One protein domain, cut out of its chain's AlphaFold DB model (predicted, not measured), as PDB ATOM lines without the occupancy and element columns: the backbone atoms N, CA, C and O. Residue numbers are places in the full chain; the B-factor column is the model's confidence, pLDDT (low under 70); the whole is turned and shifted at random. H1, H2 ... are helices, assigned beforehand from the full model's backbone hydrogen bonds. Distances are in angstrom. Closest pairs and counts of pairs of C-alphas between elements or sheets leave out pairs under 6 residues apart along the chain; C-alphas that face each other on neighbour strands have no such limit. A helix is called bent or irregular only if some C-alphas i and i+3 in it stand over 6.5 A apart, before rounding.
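Overview. This is residues 120 to 210 of the 432 residues of an uncharacterized protein of Elusimicrobia bacterium CG11_big_fil_rev_8_21_14_0_20_64_6 (UniProt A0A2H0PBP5). The sharply kinked H2 and H4, crossed at a steep tilt, make the core; H1 and H5 lie side by side at one end of the long axis, and H3, in a hairpin with H4, lies at the other. Residues 203 to 210, of which 203 to 207 belong to H5, stick out. The printed part has 91 residues with five named helices, H1 to H5 in order, and no named strand: all helix. It is compact, with a radius of gyration of the C-alphas of 12.5 A, spanning 36 by 27 by 27 A.

Arrangement. Start at H2, residues 135 to 157, the hub; it has a kink of 113 degrees near residue 142 and is irregular, with C-alphas 138 and 141 9.3 A apart. It touches H4, residues 170 to 184, the same way at a steep tilt of 55 degrees; their closest C-alphas, of Ala 135 and Ala 175, are 4.4 A apart. With residues 147 to 148 alone H2 touches H5, residues 189 to 207, about perpendicular at 82 degrees; the closest C-alphas, of Ala 148 and Leu 198, are 6.2 A apart. H5 touches H1, residues 120 to 129, opposite ways at a shallow tilt of 34 degrees, only just short of steep; look at their closest C-alphas, of Ala 129 and Ala 190, 4.6 A apart. H3, residues 159 to 167, and H4 form a helical hairpin at a shallow tilt of 20 degrees and only just touch, with 3 pairs of C-alphas within 8 A, the closest those of Leu 165 and Gln 173, 5.5 A apart. Every O i to N i+4 pair is within hydrogen-bond range in H1, H4 and H5, against 14 of 19 in H2 and 3 of 5 in H3.

Along the chain. Find C-alpha 120 at (-33.707, 27.197, 31.178), where H1 begins. H2 measures 20.8 A, H4 20.7 A and H5 26.5 A, ending at C-alpha 207, (-25.220, 46.726, 33.262).

Size, cuts and confidence. The two C-alphas farthest apart, of Arg 170 and Arg 209, are 37.3 A apart. The printed part has no cut, its four links are tight, and residue 210 alone is under pLDDT 70.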
ATOM      1  N   GLU A 120     -32.957  28.166  31.983       97.69
ATOM      2  CA  GLU A 120     -33.707  27.197  31.178       97.69
ATOM      3  C   GLU A 120     -33.775  27.601  29.702       97.69
ATOM      4  O   GLU A 120     -33.629  26.749  28.821       97.69
ATOM      5  N   GLU A 121     -33.967  28.893  29.412       97.81
ATOM      6  CA  GLU A 121     -33.959  29.408  28.040       97.81
ATOM      7  C   GLU A 121     -32.593  29.203  27.376       97.81
ATOM      8  O   GLU A 121     -32.525  28.775  26.220       97.81
ATOM      9  N   LEU A 122     -31.506  29.462  28.108       98.06
ATOM     10  CA  LEU A 122     -30.134  29.290  27.628       98.06
ATOM     11  C   LEU A 122     -29.772  27.820  27.419       98.06
ATOM     12  O   LEU A 122     -29.229  27.475  26.371       98.06
ATOM     13  N   VAL A 123     -30.116  26.945  28.365       98.00
ATOM     14  CA  VAL A 123     -29.913  25.493  28.244       98.00
ATOM     15  C   VAL A 123     -30.705  24.935  27.064       98.00
ATOM     16  O   VAL A 123     -30.178  24.144  26.281       98.00
ATOM     17  N   SER A 124     -31.958  25.362  26.895       98.12
ATOM     18  CA  SER A 124     -32.804  24.952  25.772       98.12
ATOM     19  C   SER A 124     -32.220  25.398  24.428       98.12
ATOM     20  O   SER A 124     -32.082  24.586  23.510       98.12
ATOM     21  N   ALA A 125     -31.797  26.662  24.320       97.88
ATOM     22  CA  ALA A 125     -31.160  27.182  23.113       97.88
ATOM     23  C   ALA A 125     -29.835  26.469  22.804       97.88
ATOM     24  O   ALA A 125     -29.582  26.133  21.648       97.88
ATOM     25  N   TYR A 126     -29.021  26.180  23.821       97.81
ATOM     26  CA  TYR A 126     -27.772  25.448  23.644       97.81
ATOM     27  C   TYR A 126     -27.999  24.015  23.167       97.81
ATOM     28  O   TYR A 126     -27.361  23.579  22.216       97.81
ATOM     29  N   ARG A 127     -28.942  23.284  23.772       97.62
ATOM     30  CA  ARG A 127     -29.281  21.918  23.340       97.62
ATOM     31  C   ARG A 127     -29.805  21.877  21.906       97.62
ATOM     32  O   ARG A 127     -29.562  20.900  21.208       97.62
ATOM     33  N   ALA A 128     -30.490  22.927  21.456       97.69
ATOM     34  CA  ALA A 128     -30.883  23.055  20.056       97.69
ATOM     35  C   ALA A 128     -29.673  23.292  19.132       97.69
ATOM     36  O   ALA A 128     -29.618  22.708  18.053       97.69
ATOM     37  N   ALA A 129     -28.707  24.113  19.559       96.62
ATOM     38  CA  ALA A 129     -27.492  24.410  18.799       96.62
ATOM     39  C   ALA A 129     -26.509  23.227  18.747       96.62
ATOM     40  O   ALA A 129     -25.877  22.979  17.723       96.62
ATOM     41  N   ASN A 130     -26.389  22.479  19.846       96.25
ATOM     42  CA  ASN A 130     -25.436  21.387  19.989       96.25
ATOM     43  C   ASN A 130     -26.069  20.170  20.704       96.25
ATOM     44  O   ASN A 130     -25.758  19.879  21.861       96.25
ATOM     45  N   PRO A 131     -26.955  19.415  20.025       95.69
ATOM     46  CA  PRO A 131     -27.769  18.359  20.642       95.69
ATOM     47  C   PRO A 131     -26.977  17.132  21.108       95.69
ATOM     48  O   PRO A 131     -27.523  16.272  21.794       95.69
ATOM     49  N   ARG A 132     -25.711  17.011  20.698       95.44
ATOM     50  CA  ARG A 132     -24.824  15.905  21.089       95.44
ATOM     51  C   ARG A 132     -23.836  16.294  22.184       95.44
ATOM     52  O   ARG A 132     -23.159  15.405  22.701       95.44
ATOM     53  N   SER A 133     -23.742  17.581  22.508       95.38
ATOM     54  CA  SER A 133     -22.851  18.058  23.554       95.38
ATOM     55  C   SER A 133     -23.271  17.511  24.915       95.38
ATOM     56  O   SER A 133     -24.456  17.340  25.198       95.38
ATOM     57  N   ARG A 134     -22.273  17.273  25.767       94.69
ATOM     58  CA  ARG A 134     -22.457  16.956  27.189       94.69
ATOM     59  C   ARG A 134     -22.138  18.142  28.097       94.69
ATOM     60  O   ARG A 134     -21.969  17.952  29.297       94.69
ATOM     61  N   ALA A 135     -21.992  19.352  27.551       93.50
ATOM     62  CA  ALA A 135     -21.550  20.508  28.327       93.50
ATOM     63  C   ALA A 135     -22.541  20.878  29.442       93.50
ATOM     64  O   ALA A 135     -22.115  21.235  30.537       93.50
ATOM     65  N   VAL A 136     -23.849  20.732  29.203       95.31
ATOM     66  CA  VAL A 136     -24.883  20.986  30.224       95.31
ATOM     67  C   VAL A 136     -24.706  20.045  31.414       95.31
ATOM     68  O   VAL A 136     -24.749  20.478  32.560       95.31
ATOM     69  N   GLU A 137     -24.452  18.764  31.160       94.56
ATOM     70  CA  GLU A 137     -24.243  17.759  32.200       94.56
ATOM     71  C   GLU A 137     -22.868  17.905  32.871       94.56
ATOM     72  O   GLU A 137     -22.757  17.708  34.078       94.56
ATOM     73  N   ALA A 138     -21.831  18.267  32.110       92.12
ATOM     74  CA  ALA A 138     -20.465  18.419  32.607       92.12
ATOM     75  C   ALA A 138     -20.307  19.612  33.560       92.12
ATOM     76  O   ALA A 138     -19.588  19.503  34.552       92.12
ATOM     77  N   PHE A 139     -20.977  20.732  33.273       91.94
ATOM     78  CA  PHE A 139     -20.944  21.928  34.118       91.94
ATOM     79  C   PHE A 139     -22.116  22.008  35.108       91.94
ATOM     80  O   PHE A 139     -22.047  22.758  36.079       91.94
ATOM     81  N   GLY A 140     -23.190  21.239  34.900       93.19
ATOM     82  CA  GLY A 140     -24.343  21.198  35.796       93.19
ATOM     83  C   GLY A 140     -24.939  22.588  36.041       93.19
ATOM     84  O   GLY A 140     -25.245  23.318  35.099       93.19
ATOM     85  N   GLY A 141     -25.078  22.965  37.316       91.75
ATOM     86  CA  GLY A 141     -25.599  24.279  37.715       91.75
ATOM     87  C   GLY A 141     -24.739  25.472  37.274       91.75
ATOM     88  O   GLY A 141     -25.251  26.582  37.192       91.75
ATOM     89  N   ASP A 142     -23.467  25.252  36.925       94.38
ATOM     90  CA  ASP A 142     -22.549  26.307  36.479       94.38
ATOM     91  C   ASP A 142     -22.502  26.471  34.954       94.38
ATOM     92  O   ASP A 142     -21.765  27.320  34.443       94.38
ATOM     93  N   PHE A 143     -23.300  25.700  34.205       96.19
ATOM     94  CA  PHE A 143     -23.289  25.680  32.740       96.19
ATOM     95  C   PHE A 143     -23.341  27.075  32.109       96.19
ATOM     96  O   PHE A 143     -22.525  27.398  31.247       96.19
ATOM     97  N   VAL A 144     -24.269  27.924  32.553       95.88
ATOM     98  CA  VAL A 144     -24.462  29.259  31.972       95.88
ATOM     99  C   VAL A 144     -23.255  30.168  32.224       95.88
ATOM    100  O   VAL A 144     -22.850  30.920  31.335       95.88
ATOM    101  N   ASN A 145     -22.649  30.084  33.411       93.81
ATOM    102  CA  ASN A 145     -21.444  30.845  33.746       93.81
ATOM    103  C   ASN A 145     -20.256  30.391  32.902       93.81
ATOM    104  O   ASN A 145     -19.595  31.226  32.286       93.81
ATOM    105  N   ALA A 146     -20.045  29.078  32.817       93.06
ATOM    106  CA  ALA A 146     -18.979  28.490  32.021       93.06
ATOM    107  C   ALA A 146     -19.129  28.821  30.530       93.06
ATOM    108  O   ALA A 146     -18.142  29.144  29.870       93.06
ATOM    109  N   ALA A 147     -20.359  28.798  30.005       94.88
ATOM    110  CA  ALA A 147     -20.646  29.184  28.631       94.88
ATOM    111  C   ALA A 147     -20.312  30.658  28.376       94.88
ATOM    112  O   ALA A 147     -19.600  30.960  27.420       94.88
ATOM    113  N   ALA A 148     -20.789  31.573  29.230       93.38
ATOM    114  CA  ALA A 148     -20.528  33.008  29.096       93.38
ATOM    115  C   ALA A 148     -19.024  33.310  29.126       93.38
ATOM    116  O   ALA A 148     -18.517  33.998  28.241       93.38
ATOM    117  N   GLU A 149     -18.303  32.735  30.091       90.69
ATOM    118  CA  GLU A 149     -16.859  32.908  30.230       90.69
ATOM    119  C   GLU A 149     -16.096  32.331  29.031       90.69
ATOM    120  O   GLU A 149     -15.225  33.002  28.480       90.69
ATOM    121  N   SER A 150     -16.443  31.120  28.588       90.81
ATOM    122  CA  SER A 150     -15.770  30.456  27.464       90.81
ATOM    123  C   SER A 150     -15.984  31.204  26.153       90.81
ATOM    124  O   SER A 150     -15.028  31.446  25.419       90.81
ATOM    125  N   ILE A 151     -17.222  31.620  25.868       91.75
ATOM    126  CA  ILE A 151     -17.549  32.396  24.668       91.75
ATOM    127  C   ILE A 151     -16.848  33.750  24.694       91.75
ATOM    128  O   ILE A 151     -16.251  34.141  23.689       91.75
ATOM    129  N   GLN A 152     -16.860  34.453  25.829       89.50
ATOM    130  CA  GLN A 152     -16.158  35.723  25.970       89.50
ATOM    131  C   GLN A 152     -14.650  35.544  25.755       89.50
ATOM    132  O   GLN A 152     -14.065  36.236  24.922       89.50
ATOM    133  N   LYS A 153     -14.017  34.592  26.449       86.25
ATOM    134  CA  LYS A 153     -12.583  34.311  26.300       86.25
ATOM    135  C   LYS A 153     -12.230  33.938  24.868       86.25
ATOM    136  O   LYS A 153     -11.297  34.514  24.323       86.25
ATOM    137  N   TYR A 154     -12.988  33.054  24.227       86.06
ATOM    138  CA  TYR A 154     -12.724  32.684  22.839       86.06
ATOM    139  C   TYR A 154     -12.880  33.874  21.882       86.06
ATOM    140  O   TYR A 154     -12.008  34.089  21.044       86.06
ATOM    141  N   THR A 155     -13.912  34.706  22.074       84.31
ATOM    142  CA  THR A 155     -14.153  35.913  21.258       84.31
ATOM    143  C   THR A 155     -12.972  36.892  21.305       84.31
ATOM    144  O   THR A 155     -12.656  37.505  20.289       84.31
ATOM    145  N   PHE A 156     -12.305  37.054  22.458       78.50
ATOM    146  CA  PHE A 156     -11.248  38.068  22.632       78.50
ATOM    147  C   PHE A 156      -9.818  37.527  22.648       78.50
ATOM    148  O   PHE A 156      -8.887  38.283  22.379       78.50
ATOM    149  N   MET A 157      -9.625  36.257  22.991       77.19
ATOM    150  CA  MET A 157      -8.303  35.651  23.180       77.19
ATOM    151  C   MET A 157      -7.997  34.568  22.142       77.19
ATOM    152  O   MET A 157      -6.837  34.176  22.018       77.19
ATOM    153  N   GLY A 158      -9.002  34.088  21.396       79.75
ATOM    154  CA  GLY A 158      -8.844  33.147  20.288       79.75
ATOM    155  C   GLY A 158      -7.931  31.966  20.625       79.75
ATOM    156  O   GLY A 158      -8.260  31.129  21.467       79.75
ATOM    157  N   SER A 159      -6.758  31.917  19.987       70.31
ATOM    158  CA  SER A 159      -5.769  30.841  20.139       70.31
ATOM    159  C   SER A 159      -5.221  30.684  21.557       70.31
ATOM    160  O   SER A 159      -4.969  29.557  21.969       70.31
ATOM    161  N   TYR A 160      -5.070  31.769  22.322       74.31
ATOM    162  CA  TYR A 160      -4.565  31.683  23.696       74.31
ATOM    163  C   TYR A 160      -5.557  30.947  24.604       74.31
ATOM    164  O   TYR A 160      -5.167  30.092  25.393       74.31
ATOM    165  N   PHE A 161      -6.860  31.190  24.426       80.06
ATOM    166  CA  PHE A 161      -7.886  30.418  25.128       80.06
ATOM    167  C   PHE A 161      -7.820  28.932  24.750       80.06
ATOM    168  O   PHE A 161      -7.884  28.073  25.624       80.06
ATOM    169  N   LEU A 162      -7.613  28.610  23.469       79.19
ATOM    170  CA  LEU A 162      -7.456  27.217  23.030       79.19
ATOM    171  C   LEU A 162      -6.229  26.529  23.649       79.19
ATOM    172  O   LEU A 162      -6.253  25.314  23.847       79.19
ATOM    173  N   GLU A 163      -5.165  27.271  23.956       80.06
ATOM    174  CA  GLU A 163      -4.007  26.756  24.691       80.06
ATOM    175  C   GLU A 163      -4.329  26.525  26.171       80.06
ATOM    176  O   GLU A 163      -4.016  25.451  26.687       80.06
ATOM    177  N   GLU A 164      -5.029  27.458  26.830       80.31
ATOM    178  CA  GLU A 164      -5.515  27.278  28.208       80.31
ATOM    179  C   GLU A 164      -6.435  26.053  28.339       80.31
ATOM    180  O   GLU A 164      -6.355  25.315  29.320       80.31
ATOM    181  N   LEU A 165      -7.261  25.765  27.329       81.69
ATOM    182  CA  LEU A 165      -8.125  24.582  27.340       81.69
ATOM    183  C   LEU A 165      -7.343  23.262  27.418       81.69
ATOM    184  O   LEU A 165      -7.869  22.279  27.935       81.69
ATOM    185  N   ARG A 166      -6.093  23.215  26.938       82.69
ATOM    186  CA  ARG A 166      -5.281  21.982  26.913       82.69
ATOM    187  C   ARG A 166      -4.793  21.541  28.287       82.69
ATOM    188  O   ARG A 166      -4.372  20.395  28.423       82.69
ATOM    189  N   VAL A 167      -4.817  22.428  29.281       84.88
ATOM    190  CA  VAL A 167      -4.387  22.115  30.653       84.88
ATOM    191  C   VAL A 167      -5.555  21.785  31.586       84.88
ATOM    192  O   VAL A 167      -5.335  21.442  32.747       84.88
ATOM    193  N   LEU A 168      -6.797  21.864  31.095       81.81
ATOM    194  CA  LEU A 168      -7.991  21.526  31.865       81.81
ATOM    195  C   LEU A 168      -8.258  20.011  31.872       81.81
ATOM    196  O   LEU A 168      -7.815  19.288  30.976       81.81
ATOM    197  N   PRO A 169      -9.024  19.498  32.855       89.12
ATOM    198  CA  PRO A 169      -9.508  18.123  32.818       89.12
ATOM    199  C   PRO A 169     -10.257  17.835  31.511       89.12
ATOM    200  O   PRO A 169     -11.079  18.640  31.079       89.12
ATOM    201  N   ARG A 170     -10.031  16.656  30.919       86.38
ATOM    202  CA  ARG A 170     -10.548  16.300  29.582       86.38
ATOM    203  C   ARG A 170     -12.054  16.529  29.408       86.38
ATOM    204  O   ARG A 170     -12.471  17.050  28.386       86.38
ATOM    205  N   ALA A 171     -12.862  16.203  30.418       83.69
ATOM    206  CA  ALA A 171     -14.310  16.425  30.362       83.69
ATOM    207  C   ALA A 171     -14.689  17.916  30.238       83.69
ATOM    208  O   ALA A 171     -15.629  18.254  29.526       83.69
ATOM    209  N   ILE A 172     -13.940  18.800  30.903       84.50
ATOM    210  CA  ILE A 172     -14.120  20.255  30.830       84.50
ATOM    211  C   ILE A 172     -13.577  20.792  29.505       84.50
ATOM    212  O   ILE A 172     -14.197  21.658  28.898       84.50
ATOM    213  N   GLN A 173     -12.454  20.248  29.031       87.06
ATOM    214  CA  GLN A 173     -11.887  20.585  27.729       87.06
ATOM    215  C   GLN A 173     -12.865  20.273  26.589       87.06
ATOM    216  O   GLN A 173     -13.117  21.144  25.761       87.06
ATOM    217  N   ASP A 174     -13.438  19.065  26.562       87.56
ATOM    218  CA  ASP A 174     -14.396  18.645  25.533       87.56
ATOM    219  C   ASP A 174     -15.656  19.535  25.570       87.56
ATOM    220  O   ASP A 174     -16.106  20.029  24.539       87.56
ATOM    221  N   ALA A 175     -16.174  19.831  26.768       85.94
ATOM    222  CA  ALA A 175     -17.327  20.711  26.943       85.94
ATOM    223  C   ALA A 175     -17.046  22.169  26.524       85.94
ATOM    224  O   ALA A 175     -17.898  22.821  25.921       85.94
ATOM    225  N   ALA A 176     -15.850  22.693  26.799       85.81
ATOM    226  CA  ALA A 176     -15.453  24.027  26.357       85.81
ATOM    227  C   ALA A 176     -15.203  24.091  24.840       85.81
ATOM    228  O   ALA A 176     -15.535  25.090  24.198       85.81
ATOM    229  N   ALA A 177     -14.680  23.015  24.244       88.81
ATOM    230  CA  ALA A 177     -14.544  22.889  22.796       88.81
ATOM    231  C   ALA A 177     -15.912  22.908  22.090       88.81
ATOM    232  O   ALA A 177     -16.036  23.490  21.013       88.81
ATOM    233  N   ASP A 178     -16.964  22.368  22.713       92.12
ATOM    234  CA  ASP A 178     -18.329  22.471  22.185       92.12
ATOM    235  C   ASP A 178     -18.852  23.921  22.168       92.12
ATOM    236  O   ASP A 178     -19.600  24.296  21.258       92.12
ATOM    237  N   PHE A 179     -18.464  24.766  23.133       91.62
ATOM    238  CA  PHE A 179     -18.772  26.203  23.090       91.62
ATOM    239  C   PHE A 179     -18.048  26.902  21.940       91.62
ATOM    240  O   PHE A 179     -18.667  27.687  21.223       91.62
ATOM    241  N   VAL A 180     -16.775  26.569  21.715       89.44
ATOM    242  CA  VAL A 180     -15.994  27.058  20.568       89.44
ATOM    243  C   VAL A 180     -16.658  26.664  19.247       89.44
ATOM    244  O   VAL A 180     -16.909  27.518  18.402       89.44
ATOM    245  N   ALA A 181     -17.048  25.396  19.094       91.31
ATOM    246  CA  ALA A 181     -17.749  24.931  17.900       91.31
ATOM    247  C   ALA A 181     -19.091  25.656  17.692       91.31
ATOM    248  O   ALA A 181     -19.451  25.996  16.567       91.31
ATOM    249  N   THR A 182     -19.821  25.937  18.775       92.06
ATOM    250  CA  THR A 182     -21.069  26.717  18.721       92.06
ATOM    251  C   THR A 182     -20.810  28.159  18.269       92.06
ATOM    252  O   THR A 182     -21.559  28.696  17.456       92.06
ATOM    253  N   HIS A 183     -19.727  28.779  18.746       91.12
ATOM    254  CA  HIS A 183     -19.296  30.110  18.312       91.12
ATOM    255  C   HIS A 183     -18.925  30.144  16.820       91.12
ATOM    256  O   HIS A 183     -19.273  31.082  16.097       91.12
ATOM    257  N   ASP A 184     -18.214  29.126  16.341       90.44
ATOM    258  CA  ASP A 184     -17.778  29.052  14.946       90.44
ATOM    259  C   ASP A 184     -18.940  28.759  13.988       90.44
ATOM    260  O   ASP A 184     -18.953  29.270  12.869       90.44
ATOM    261  N   ASN A 185     -19.978  28.065  14.461       93.00
ATOM    262  CA  ASN A 185     -21.228  27.820  13.738       93.00
ATOM    263  C   ASN A 185     -22.263  28.952  13.883       93.00
ATOM    264  O   ASN A 185     -23.452  28.727  13.693       93.00
ATOM    265  N   ARG A 186     -21.858  30.187  14.192       90.31
ATOM    266  CA  ARG A 186     -22.759  31.347  14.399       90.31
ATOM    267  C   ARG A 186     -23.711  31.702  13.243       90.31
ATOM    268  O   ARG A 186     -24.640  32.475  13.463       90.31
ATOM    269  N   GLU A 187     -23.484  31.182  12.038       92.56
ATOM    270  CA  GLU A 187     -24.409  31.331  10.900       92.56
ATOM    271  C   GLU A 187     -25.617  30.380  10.999       92.56
ATOM    272  O   GLU A 187     -26.662  30.626  10.396       92.56
ATOM    273  N   ASP A 188     -25.512  29.303  11.787       96.38
ATOM    274  CA  ASP A 188     -26.640  28.435  12.121       96.38
ATOM    275  C   ASP A 188     -27.620  29.157  13.059       96.38
ATOM    276  O   ASP A 188     -27.233  29.776  14.053       96.38
ATOM    277  N   GLY A 189     -28.919  29.046  12.768       97.06
ATOM    278  CA  GLY A 189     -29.959  29.783  13.485       97.06
ATOM    279  C   GLY A 189     -30.042  29.449  14.977       97.06
ATOM    280  O   GLY A 189     -30.305  30.341  15.789       97.06
ATOM    281  N   ALA A 190     -29.795  28.194  15.366       97.38
ATOM    282  CA  ALA A 190     -29.832  27.789  16.769       97.38
ATOM    283  C   ALA A 190     -28.590  28.283  17.521       97.38
ATOM    284  O   ALA A 190     -28.718  28.882  18.593       97.38
ATOM    285  N   SER A 191     -27.407  28.121  16.924       97.12
ATOM    286  CA  SER A 191     -26.135  28.624  17.463       97.12
ATOM    287  C   SER A 191     -26.163  30.143  17.636       97.12
ATOM    288  O   SER A 191     -25.862  30.664  18.712       97.12
ATOM    289  N   ARG A 192     -26.644  30.865  16.617       97.38
ATOM    290  CA  ARG A 192     -26.858  32.314  16.654       97.38
ATOM    291  C   ARG A 192     -27.779  32.730  17.796       97.38
ATOM    292  O   ARG A 192     -27.449  33.648  18.545       97.38
ATOM    293  N   ARG A 193     -28.926  32.059  17.948       97.69
ATOM    294  CA  ARG A 193     -29.896  32.363  19.008       97.69
ATOM    295  C   ARG A 193     -29.288  32.165  20.392       97.69
ATOM    296  O   ARG A 193     -29.456  33.033  21.247       97.69
ATOM    297  N   PHE A 194     -28.573  31.063  20.612       98.00
ATOM    298  CA  PHE A 194     -27.873  30.818  21.871       98.00
ATOM    299  C   PHE A 194     -26.868  31.939  22.182       98.00
ATOM    300  O   PHE A 194     -26.926  32.535  23.256       98.00
ATOM    301  N   MET A 195     -26.028  32.303  21.210       97.69
ATOM    302  CA  MET A 195     -25.040  33.381  21.333       97.69
ATOM    303  C   MET A 195     -25.678  34.735  21.663       97.69
ATOM    304  O   MET A 195     -25.192  35.466  22.526       97.69
ATOM    305  N   GLN A 196     -26.800  35.064  21.020       97.75
ATOM    306  CA  GLN A 196     -27.536  36.295  21.291       97.75
ATOM    307  C   GLN A 196     -28.131  36.317  22.705       97.75
ATOM    308  O   GLN A 196     -28.040  37.340  23.386       97.75
ATOM    309  N   LEU A 197     -28.717  35.209  23.173       97.94
ATOM    310  CA  LEU A 197     -29.229  35.108  24.543       97.94
ATOM    311  C   LEU A 197     -28.098  35.253  25.563       97.94
ATOM    312  O   LEU A 197     -28.235  36.003  26.528       97.94
ATOM    313  N   LEU A 198     -26.960  34.608  25.317       97.25
ATOM    314  CA  LEU A 198     -25.803  34.675  26.202       97.25
ATOM    315  C   LEU A 198     -25.226  36.099  26.273       97.25
ATOM    316  O   LEU A 198     -24.948  36.597  27.363       97.25
ATOM    317  N   GLY A 199     -25.140  36.795  25.135       96.75
ATOM    318  CA  GLY A 199     -24.723  38.199  25.076       96.75
ATOM    319  C   GLY A 199     -25.676  39.122  25.840       96.75
ATOM    320  O   GLY A 199     -25.238  39.975  26.611       96.75
ATOM    321  N   ARG A 200     -26.991  38.905  25.709       96.94
ATOM    322  CA  ARG A 200     -28.004  39.647  26.475       96.94
ATOM    323  C   ARG A 200     -27.855  39.399  27.976       96.94
ATOM    324  O   ARG A 200     -27.852  40.362  28.737       96.94
ATOM    325  N   LEU A 201     -27.707  38.145  28.409       95.88
ATOM    326  CA  LEU A 201     -27.483  37.815  29.819       95.88
ATOM    327  C   LEU A 201     -26.237  38.521  30.364       95.88
ATOM    328  O   LEU A 201     -26.302  39.138  31.428       95.88
ATOM    329  N   GLN A 202     -25.124  38.476  29.629       94.75
ATOM    330  CA  GLN A 202     -23.888  39.130  30.046       94.75
ATOM    331  C   GLN A 202     -24.077  40.648  30.196       94.75
ATOM    332  O   GLN A 202     -23.613  41.232  31.171       94.75
ATOM    333  N   ALA A 203     -24.849  41.286  29.311       93.31
ATOM    334  CA  ALA A 203     -25.173  42.705  29.444       93.31
ATOM    335  C   ALA A 203     -26.014  43.003  30.694       93.31
ATOM    336  O   ALA A 203     -25.804  44.028  31.331       93.31
ATOM    337  N   PHE A 204     -26.928  42.117  31.098       92.62
ATOM    338  CA  PHE A 204     -27.647  42.264  32.369       92.62
ATOM    339  C   PHE A 204     -26.745  42.088  33.591       92.62
ATOM    340  O   PHE A 204     -26.932  42.792  34.583       92.62
ATOM    341  N   ARG A 205     -25.767  41.180  33.532       90.81
ATOM    342  CA  ARG A 205     -24.787  40.993  34.612       90.81
ATOM    343  C   ARG A 205     -23.917  42.230  34.790       90.81
ATOM    344  O   ARG A 205     -23.745  42.692  35.914       90.81
ATOM    345  N   ASP A 206     -23.453  42.798  33.683       86.81
ATOM    346  CA  ASP A 206     -22.562  43.956  33.701       86.81
ATOM    347  C   ASP A 206     -23.325  45.265  33.962       86.81
ATOM    348  O   ASP A 206     -22.887  46.087  34.763       86.81
ATOM    349  N   HIS A 207     -24.505  45.438  33.353       84.12
ATOM    350  CA  HIS A 207     -25.220  46.726  33.262       84.12
ATOM    351  C   HIS A 207     -26.622  46.726  33.875       84.12
ATOM    352  O   HIS A 207     -27.309  47.749  33.877       84.12
ATOM    353  N   GLY A 208     -27.067  45.605  34.441       82.50
ATOM    354  CA  GLY A 208     -28.251  45.569  35.297       82.50
ATOM    355  C   GLY A 208     -28.051  46.399  36.570       82.50
ATOM    356  O   GLY A 208     -26.963  46.904  36.846       82.50
ATOM    357  N   ARG A 209     -29.097  46.547  37.394       75.56
ATOM    358  CA  ARG A 209     -29.021  47.366  38.627       75.56
ATOM    359  C   ARG A 209     -27.848  46.964  39.529       75.56
ATOM    360  O   ARG A 209     -27.169  47.830  40.079       75.56
ATOM    361  N   GLU A 210     -27.615  45.664  39.661       69.38
ATOM    362  CA  GLU A 210     -26.528  45.109  40.466       69.38
ATOM    363  C   GLU A 210     -25.163  45.295  39.798       69.38
ATOM    364  O   GLU A 210     -24.230  45.750  40.459       69.38
TER     365      GLU A 210